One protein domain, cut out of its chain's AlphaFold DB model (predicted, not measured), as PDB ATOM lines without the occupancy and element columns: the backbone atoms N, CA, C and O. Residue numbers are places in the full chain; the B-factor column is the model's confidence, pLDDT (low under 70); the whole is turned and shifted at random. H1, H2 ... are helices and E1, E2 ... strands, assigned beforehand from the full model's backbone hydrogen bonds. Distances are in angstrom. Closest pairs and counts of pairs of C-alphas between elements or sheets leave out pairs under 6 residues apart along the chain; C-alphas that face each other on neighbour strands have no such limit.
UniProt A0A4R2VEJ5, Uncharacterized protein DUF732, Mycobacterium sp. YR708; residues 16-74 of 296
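This is residues 16 to 74 of the 296 residues of the protein "Uncharacterized protein DUF732" of Mycobacterium sp. YR708 (UniProt A0A4R2VEJ5). What does the model look like? A strongly twisted four-stranded sheet, a meander in which each strand is the antiparallel neighbour of the one before, has short H1 over E3, while residues 16 to 34, with no named element, extend away from it. What makes it up? The printed part has 59 residues, under half of them in named elements; the class is mostly strand, strands holding 21 of the 26 residues in named elements, and along the chain come E1, E2, E3, E4, also the sheet's order, then H1. The whole is compact, radius of gyration of the C-alphas 11.7 A, spanning 35 by 23 by 21 A.

Which strands are inner? E2, residues 46 to 50, and E3, residues 53 to 60, form an antiparallel hairpin at 148 degrees; N 48 and O 57, 2.9 A, are within hydrogen-bond range. Which are edge strands? E1, residues 35 to 38, forms a hairpin with E2, with N 37 and O 47 within hydrogen-bond range at 2.9 A. E4, residues 63 to 66, forms one with E3, with N 58 and O 65 within that range at 2.9 A. Where is H1? H1, residues 68 to 72, is on the sheet over E3, at a height of 7.1 A on a local plane only just fitted, with 6 C-alphas; their closest C-alphas, Gln 56 and Gly 71, are 4.8 A apart. Its O i to N i+4 pair is within hydrogen-bond range.

Where are the anchors? E1 begins at C-alpha 35 (219.245, 144.274, 196.003) and H1 ends at C-alpha 72 (208.629, 152.829, 208.634). Which strands are longer? E3 measures 19.5 A and bends by 73 degrees at residue 56; E2 measures 13.4 A.

How large is it? The C-alphas farthest apart, of Gly 17 and Ser 66, are 35.1 A apart. Is it continuous and confident? The printed part has no cut and no long link; pLDDT is under 70 at residues 17 to 20 and 22 to 32.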
ATOM      1  N   ASP A  16     236.105 156.423 206.771       76.31
ATOM      2  CA  ASP A  16     237.538 156.206 206.588       76.31
ATOM      3  C   ASP A  16     238.064 156.905 205.317       76.31
ATOM      4  O   ASP A  16     237.303 157.429 204.500       76.31
ATOM      5  N   GLY A  17     239.388 156.898 205.122       69.12
ATOM      6  CA  GLY A  17     240.039 157.536 203.969       69.12
ATOM      7  C   GLY A  17     239.624 156.984 202.596       69.12
ATOM      8  O   GLY A  17     239.988 157.566 201.577       69.12
ATOM      9  N   THR A  18     238.856 155.891 202.551       67.56
ATOM     10  CA  THR A  18     238.282 155.313 201.325       67.56
ATOM     11  C   THR A  18     236.811 155.692 201.117       67.56
ATOM     12  O   THR A  18     236.206 155.304 200.118       67.56
ATOM     13  N   GLY A  19     236.230 156.481 202.027       69.19
ATOM     14  CA  GLY A  19     234.813 156.834 202.020       69.19
ATOM     15  C   GLY A  19     233.919 155.710 202.541       69.19
ATOM     16  O   GLY A  19     232.743 155.662 202.184       69.19
ATOM     17  N   THR A  20     234.448 154.789 203.351       68.88
ATOM     18  CA  THR A  20     233.709 153.638 203.886       68.88
ATOM     19  C   THR A  20     233.314 153.874 205.339       68.88
ATOM     20  O   THR A  20     234.116 154.290 206.172       68.88
ATOM     21  N   CYS A  21     232.048 153.613 205.661       75.19
ATOM     22  CA  CYS A  21     231.535 153.636 207.024       75.19
ATOM     23  C   CYS A  21     231.631 152.234 207.637       75.19
ATOM     24  O   CYS A  21     231.067 151.290 207.086       75.19
ATOM     25  N   ALA A  22     232.227 152.090 208.823       69.31
ATOM     26  CA  ALA A  22     232.314 150.796 209.513       69.31
ATOM     27  C   ALA A  22     230.940 150.155 209.812       69.31
ATOM     28  O   ALA A  22     230.838 148.939 209.946       69.31
ATOM     29  N   ARG A  23     229.876 150.967 209.908       69.06
ATOM     30  CA  ARG A  23     228.500 150.497 210.147       69.06
ATOM     31  C   ARG A  23     227.680 150.309 208.872       69.06
ATOM     32  O   ARG A  23     226.802 149.455 208.845       69.06
ATOM     33  N   CYS A  24     227.927 151.116 207.840       62.62
ATOM     34  CA  CYS A  24     227.057 151.189 206.657       62.62
ATOM     35  C   CYS A  24     227.739 150.790 205.338       62.62
ATOM     36  O   CYS A  24     227.056 150.683 204.322       62.62
ATOM     37  N   GLY A  25     229.051 150.548 205.337       66.75
ATOM     38  CA  GLY A  25     229.833 150.222 204.144       66.75
ATOM     39  C   GLY A  25     230.244 151.442 203.306       66.75
ATOM     40  O   GLY A  25     230.193 152.582 203.770       66.75
ATOM     41  N   GLY A  26     230.714 151.180 202.081       62.06
ATOM     42  CA  GLY A  26     231.280 152.177 201.163       62.06
ATOM     43  C   GLY A  26     230.251 153.202 200.687       62.06
ATOM     44  O   GLY A  26     229.240 152.831 200.097       62.06
ATOM     45  N   VAL A  27     230.516 154.491 200.913       57.84
ATOM     46  CA  VAL A  27     229.654 155.614 200.492       57.84
ATOM     47  C   VAL A  27     229.895 155.996 199.023       57.84
ATOM     48  O   VAL A  27     229.031 156.596 198.390       57.84
ATOM     49  N   THR A  28     231.040 155.608 198.453       54.28
ATOM     50  CA  THR A  28     231.459 155.895 197.064       54.28
ATOM     51  C   THR A  28     231.310 154.709 196.105       54.28
ATOM     52  O   THR A  28     231.521 154.856 194.901       54.28
ATOM     53  N   THR A  29     230.912 153.532 196.594       54.72
ATOM     54  CA  THR A  29     230.679 152.353 195.754       54.72
ATOM     55  C   THR A  29     229.371 152.525 194.985       54.72
ATOM     56  O   THR A  29     228.344 152.832 195.582       54.72
ATOM     57  N   ALA A  30     229.370 152.309 193.666       52.62
ATOM     58  CA  ALA A  30     228.149 152.339 192.858       52.62
ATOM     59  C   ALA A  30     227.197 151.213 193.302       52.62
ATOM     60  O   ALA A  30     227.323 150.064 192.882       52.62
ATOM     61  N   ILE A  31     226.269 151.522 194.211       59.50
ATOM     62  CA  ILE A  31     225.380 150.513 194.783       59.50
ATOM     63  C   ILE A  31     224.254 150.225 193.790       59.50
ATOM     64  O   ILE A  31     223.501 151.130 193.423       59.50
ATOM     65  N   ALA A  32     224.099 148.957 193.398       63.66
ATOM     66  CA  ALA A  32     222.981 148.505 192.573       63.66
ATOM     67  C   ALA A  32     221.652 149.020 193.149       63.66
ATOM     68  O   ALA A  32     221.369 148.832 194.335       63.66
ATOM     69  N   LEU A  33     220.843 149.690 192.319       71.44
ATOM     70  CA  LEU A  33     219.586 150.317 192.746       71.44
ATOM     71  C   LEU A  33     218.622 149.305 193.391       71.44
ATOM     72  O   LEU A  33     217.838 149.671 194.259       71.44
ATOM     73  N   THR A  34     218.719 148.027 193.037       81.06
ATOM     74  CA  THR A  34     217.904 146.957 193.615       81.06
ATOM     75  C   THR A  34     218.805 145.864 194.178       81.06
ATOM     76  O   THR A  34     219.773 145.474 193.527       81.06
ATOM     77  N   GLY A  35     218.496 145.363 195.375       84.44
ATOM     78  CA  GLY A  35     219.245 144.274 196.003       84.44
ATOM     79  C   GLY A  35     219.331 144.361 197.525       84.44
ATOM     80  O   GLY A  35     218.824 145.291 198.151       84.44
ATOM     81  N   TRP A  36     219.982 143.366 198.122       87.56
ATOM     82  CA  TRP A  36     220.211 143.291 199.565       87.56
ATOM     83  C   TRP A  36     221.364 144.193 200.004       87.56
ATOM     84  O   TRP A  36     222.442 144.155 199.414       87.56
ATOM     85  N   ARG A  37     221.150 144.962 201.073       85.81
ATOM     86  CA  ARG A  37     222.159 145.820 201.715       85.81
ATOM     87  C   ARG A  37     222.109 145.627 203.235       85.81
ATOM     88  O   ARG A  37     221.079 145.151 203.707       85.81
ATOM     89  N   PRO A  38     223.153 145.987 204.000       87.31
ATOM     90  CA  PRO A  38     223.079 146.004 205.462       87.31
ATOM     91  C   PRO A  38     221.853 146.794 205.938       87.31
ATOM     92  O   PRO A  38     221.552 147.852 205.377       87.31
ATOM     93  N   ASP A  39     221.105 146.266 206.910       87.12
ATOM     94  CA  ASP A  39     219.899 146.939 207.402       87.12
ATOM     95  C   ASP A  39     220.288 148.224 208.156       87.12
ATOM     96  O   ASP A  39     220.938 148.132 209.200       87.12
ATOM     97  N   PRO A  40     219.875 149.423 207.701       82.31
ATOM     98  CA  PRO A  40     220.225 150.666 208.387       82.31
ATOM     99  C   PRO A  40     219.639 150.764 209.798       82.31
ATOM    100  O   PRO A  40     220.148 151.520 210.620       82.31
ATOM    101  N   THR A  41     218.580 150.004 210.094       84.94
ATOM    102  CA  THR A  41     217.992 149.956 211.440       84.94
ATOM    103  C   THR A  41     218.753 149.035 212.398       84.94
ATOM    104  O   THR A  41     218.439 149.014 213.585       84.94
ATOM    105  N   ALA A  42     219.723 148.258 211.895       85.06
ATOM    106  CA  ALA A  42     220.479 147.244 212.635       85.06
ATOM    107  C   ALA A  42     219.616 146.183 213.356       85.06
ATOM    108  O   ALA A  42     220.089 145.506 214.266       85.06
ATOM    109  N   ARG A  43     218.347 146.019 212.953       84.88
ATOM    110  CA  ARG A  43     217.426 145.000 213.491       84.88
ATOM    111  C   ARG A  43     217.630 143.632 212.835       84.88
ATOM    112  O   ARG A  43     217.315 142.610 213.442       84.88
ATOM    113  N   TYR A  44     218.157 143.625 211.610       91.06
ATOM    114  CA  TYR A  44     218.426 142.443 210.794       91.06
ATOM    115  C   TYR A  44     219.780 142.569 210.087       91.06
ATOM    116  O   TYR A  44     220.343 143.656 209.985       91.06
ATOM    117  N   GLU A  45     220.312 141.463 209.574       88.88
ATOM    118  CA  GLU A  45     221.588 141.452 208.848       88.88
ATOM    119  C   GLU A  45     221.506 142.236 207.531       88.88
ATOM    120  O   GLU A  45     222.448 142.931 207.148       88.88
ATOM    121  N   GLY A  46     220.372 142.164 206.829       89.31
ATOM    122  CA  GLY A  46     220.177 142.929 205.604       89.31
ATOM    123  C   GLY A  46     218.736 143.323 205.324       89.31
ATOM    124  O   GLY A  46     217.800 142.637 205.721       89.31
ATOM    125  N   ARG A  47     218.571 144.414 204.575       91.19
ATOM    126  CA  ARG A  47     217.304 144.936 204.058       91.19
ATOM    127  C   ARG A  47     217.333 144.997 202.537       91.19
ATOM    128  O   ARG A  47     218.357 145.329 201.935       91.19
ATOM    129  N   TYR A  48     216.213 144.662 201.911       89.56
ATOM    130  CA  TYR A  48     216.086 144.687 200.461       89.56
ATOM    131  C   TYR A  48     215.715 146.088 199.973       89.56
ATOM    132  O   TYR A  48     214.805 146.720 200.517       89.56
ATOM    133  N   TYR A  49     216.400 146.547 198.931       88.88
ATOM    134  CA  TYR A  49     216.155 147.820 198.262       88.88
ATOM    135  C   TYR A  49     215.562 147.585 196.876       88.88
ATOM    136  O   TYR A  49     215.954 146.644 196.186       88.88
ATOM    137  N   VAL A  50     214.654 148.466 196.462       82.00
ATOM    138  CA  VAL A  50     214.085 148.515 195.108       82.00
ATOM    139  C   VAL A  50     214.239 149.934 194.580       82.00
ATOM    140  O   VAL A  50     213.779 150.879 195.217       82.00
ATOM    141  N   ALA A  51     214.892 150.093 193.426       79.00
ATOM    142  CA  ALA A  51     215.116 151.402 192.798       79.00
ATOM    143  C   ALA A  51     215.725 152.465 193.751       79.00
ATOM    144  O   ALA A  51     215.395 153.646 193.695       79.00
ATOM    145  N   GLY A  52     216.599 152.033 194.661       77.50
ATOM    146  CA  GLY A  52     217.288 152.854 195.655       77.50
ATOM    147  C   GLY A  52     216.513 153.067 196.955       77.50
ATOM    148  O   GLY A  52     217.060 153.668 197.875       77.50
ATOM    149  N   ARG A  53     215.279 152.559 197.070       81.88
ATOM    150  CA  ARG A  53     214.409 152.754 198.239       81.88
ATOM    151  C   ARG A  53     214.360 151.514 199.136       81.88
ATOM    152  O   ARG A  53     214.251 150.407 198.600       81.88
ATOM    153  N   PRO A  54     214.434 151.663 200.471       88.56
ATOM    154  CA  PRO A  54     214.344 150.537 201.392       88.56
ATOM    155  C   PRO A  54     212.924 149.961 201.424       88.56
ATOM    156  O   PRO A  54     211.938 150.689 201.306       88.56
ATOM    157  N   THR A  55     212.822 148.647 201.614       90.31
ATOM    158  CA  THR A  55     211.541 147.930 201.727       90.31
ATOM    159  C   THR A  55     211.379 147.305 203.111       90.31
ATOM    160  O   THR A  55     212.313 147.298 203.921       90.31
ATOM    161  N   GLN A  56     210.208 146.740 203.401       90.19
ATOM    162  CA  GLN A  56     209.989 145.960 204.619       90.19
ATOM    163  C   GLN A  56     210.641 144.568 204.579       90.19
ATOM    164  O   GLN A  56     210.656 143.887 205.596       90.19
ATOM    165  N   ARG A  57     211.195 144.118 203.443       91.50
ATOM    166  CA  ARG A  57     211.860 142.808 203.358       91.50
ATOM    167  C   ARG A  57     213.238 142.859 204.011       91.50
ATOM    168  O   ARG A  57     214.096 143.650 203.612       91.50
ATOM    169  N   VAL A  58     213.452 141.970 204.969       92.69
ATOM    170  CA  VAL A  58     214.693 141.835 205.738       92.69
ATOM    171  C   VAL A  58     215.198 140.394 205.693       92.69
ATOM    172  O   VAL A  58     214.444 139.478 205.357       92.69
ATOM    173  N   ARG A  59     216.477 140.178 206.000       91.75
ATOM    174  CA  ARG A  59     217.075 138.844 206.088       91.75
ATOM    175  C   ARG A  59     218.041 138.720 207.258       91.75
ATOM    176  O   ARG A  59     218.725 139.686 207.585       91.75
ATOM    177  N   ASN A  60     218.140 137.505 207.791       87.44
ATOM    178  CA  ASN A  60     219.221 137.035 208.658       87.44
ATOM    179  C   ASN A  60     219.796 135.758 208.029       87.44
ATOM    180  O   ASN A  60     219.103 134.741 207.911       87.44
ATOM    181  N   GLY A  61     221.036 135.816 207.553       86.12
ATOM    182  CA  GLY A  61     221.662 134.791 206.729       86.12
ATOM    183  C   GLY A  61     220.836 134.491 205.475       86.12
ATOM    184  O   GLY A  61     220.653 135.340 204.602       86.12
ATOM    185  N   ARG A  62     220.324 133.257 205.390       82.12
ATOM    186  CA  ARG A  62     219.465 132.782 204.287       82.12
ATOM    187  C   ARG A  62     217.963 132.906 204.565       82.12
ATOM    188  O   ARG A  62     217.173 132.589 203.682       82.12
ATOM    189  N   SER A  63     217.559 133.315 205.769       83.50
ATOM    190  CA  SER A  63     216.145 133.441 206.132       83.50
ATOM    191  C   SER A  63     215.647 134.845 205.819       83.50
ATOM    192  O   SER A  63     216.195 135.815 206.338       83.50
ATOM    193  N   GLU A  64     214.589 134.948 205.020       90.44
ATOM    194  CA  GLU A  64     213.924 136.214 204.703       90.44
ATOM    195  C   GLU A  64     212.648 136.383 205.537       90.44
ATOM    196  O   GLU A  64     211.920 135.421 205.786       90.44
ATOM    197  N   SER A  65     212.359 137.608 205.962       89.31
ATOM    198  CA  SER A  65     211.129 137.967 206.668       89.31
ATOM    199  C   SER A  65     210.696 139.397 206.324       89.31
ATOM    200  O   SER A  65     211.276 140.056 205.456       89.31
ATOM    201  N   SER A  66     209.621 139.863 206.960       90.06
ATOM    202  CA  SER A  66     209.078 141.209 206.789       90.06
ATOM    203  C   SER A  66     209.144 141.960 208.118       90.06
ATOM    204  O   SER A  66     208.640 141.464 209.123       90.06
ATOM    205  N   ASP A  67     209.731 143.155 208.111       87.56
ATOM    206  CA  ASP A  67     209.832 144.094 209.234       87.56
ATOM    207  C   ASP A  67     209.233 145.454 208.831       87.56
ATOM    208  O   ASP A  67     209.962 146.376 208.438       87.56
ATOM    209  N   PRO A  68     207.891 145.586 208.880       87.44
ATOM    210  CA  PRO A  68     207.207 146.841 208.578       87.44
ATOM    211  C   PRO A  68     207.605 147.950 209.551       87.44
ATOM    212  O   PRO A  68     207.821 149.082 209.131       87.44
ATOM    213  N   THR A  69     207.775 147.614 210.835       87.56
ATOM    214  CA  THR A  69     208.141 148.570 211.887       87.56
ATOM    215  C   THR A  69     209.493 149.221 211.611       87.56
ATOM    216  O   THR A  69     209.578 150.445 211.619       87.56
ATOM    217  N   GLY A  70     210.545 148.447 211.312       83.94
ATOM    218  CA  GLY A  70     211.834 149.035 210.930       83.94
ATOM    219  C   GLY A  70     211.811 149.690 209.548       83.94
ATOM    220  O   GLY A  70     212.502 150.681 209.337       83.94
ATOM    221  N   GLY A  71     210.969 149.216 208.622       85.19
ATOM    222  CA  GLY A  71     210.754 149.884 207.333       85.19
ATOM    223  C   GLY A  71     210.232 151.316 207.492       85.19
ATOM    224  O   GLY A  71     210.790 152.236 206.899       85.19
ATOM    225  N   GLN A  72     209.230 151.518 208.353       85.00
ATOM    226  CA  GLN A  72     208.629 152.829 208.634       85.00
ATOM    227  C   GLN A  72     209.594 153.829 209.290       85.00
ATOM    228  O   GLN A  72     209.359 155.032 209.224       85.00
ATOM    229  N   MET A  73     210.694 153.359 209.890       83.31
ATOM    230  CA  MET A  73     211.739 154.226 210.451       83.31
ATOM    231  C   MET A  73     212.647 154.845 209.375       83.31
ATOM    232  O   MET A  73     213.432 155.739 209.688       83.31
ATOM    233  N   LEU A  74     212.582 154.370 208.125       79.00
ATOM    234  CA  LEU A  74     213.490 154.777 207.056       79.00
ATOM    235  C   LEU A  74     212.853 155.810 206.113       79.00
ATOM    236  O   LEU A  74     211.688 155.676 205.725       79.00
TER     237      LEU A  74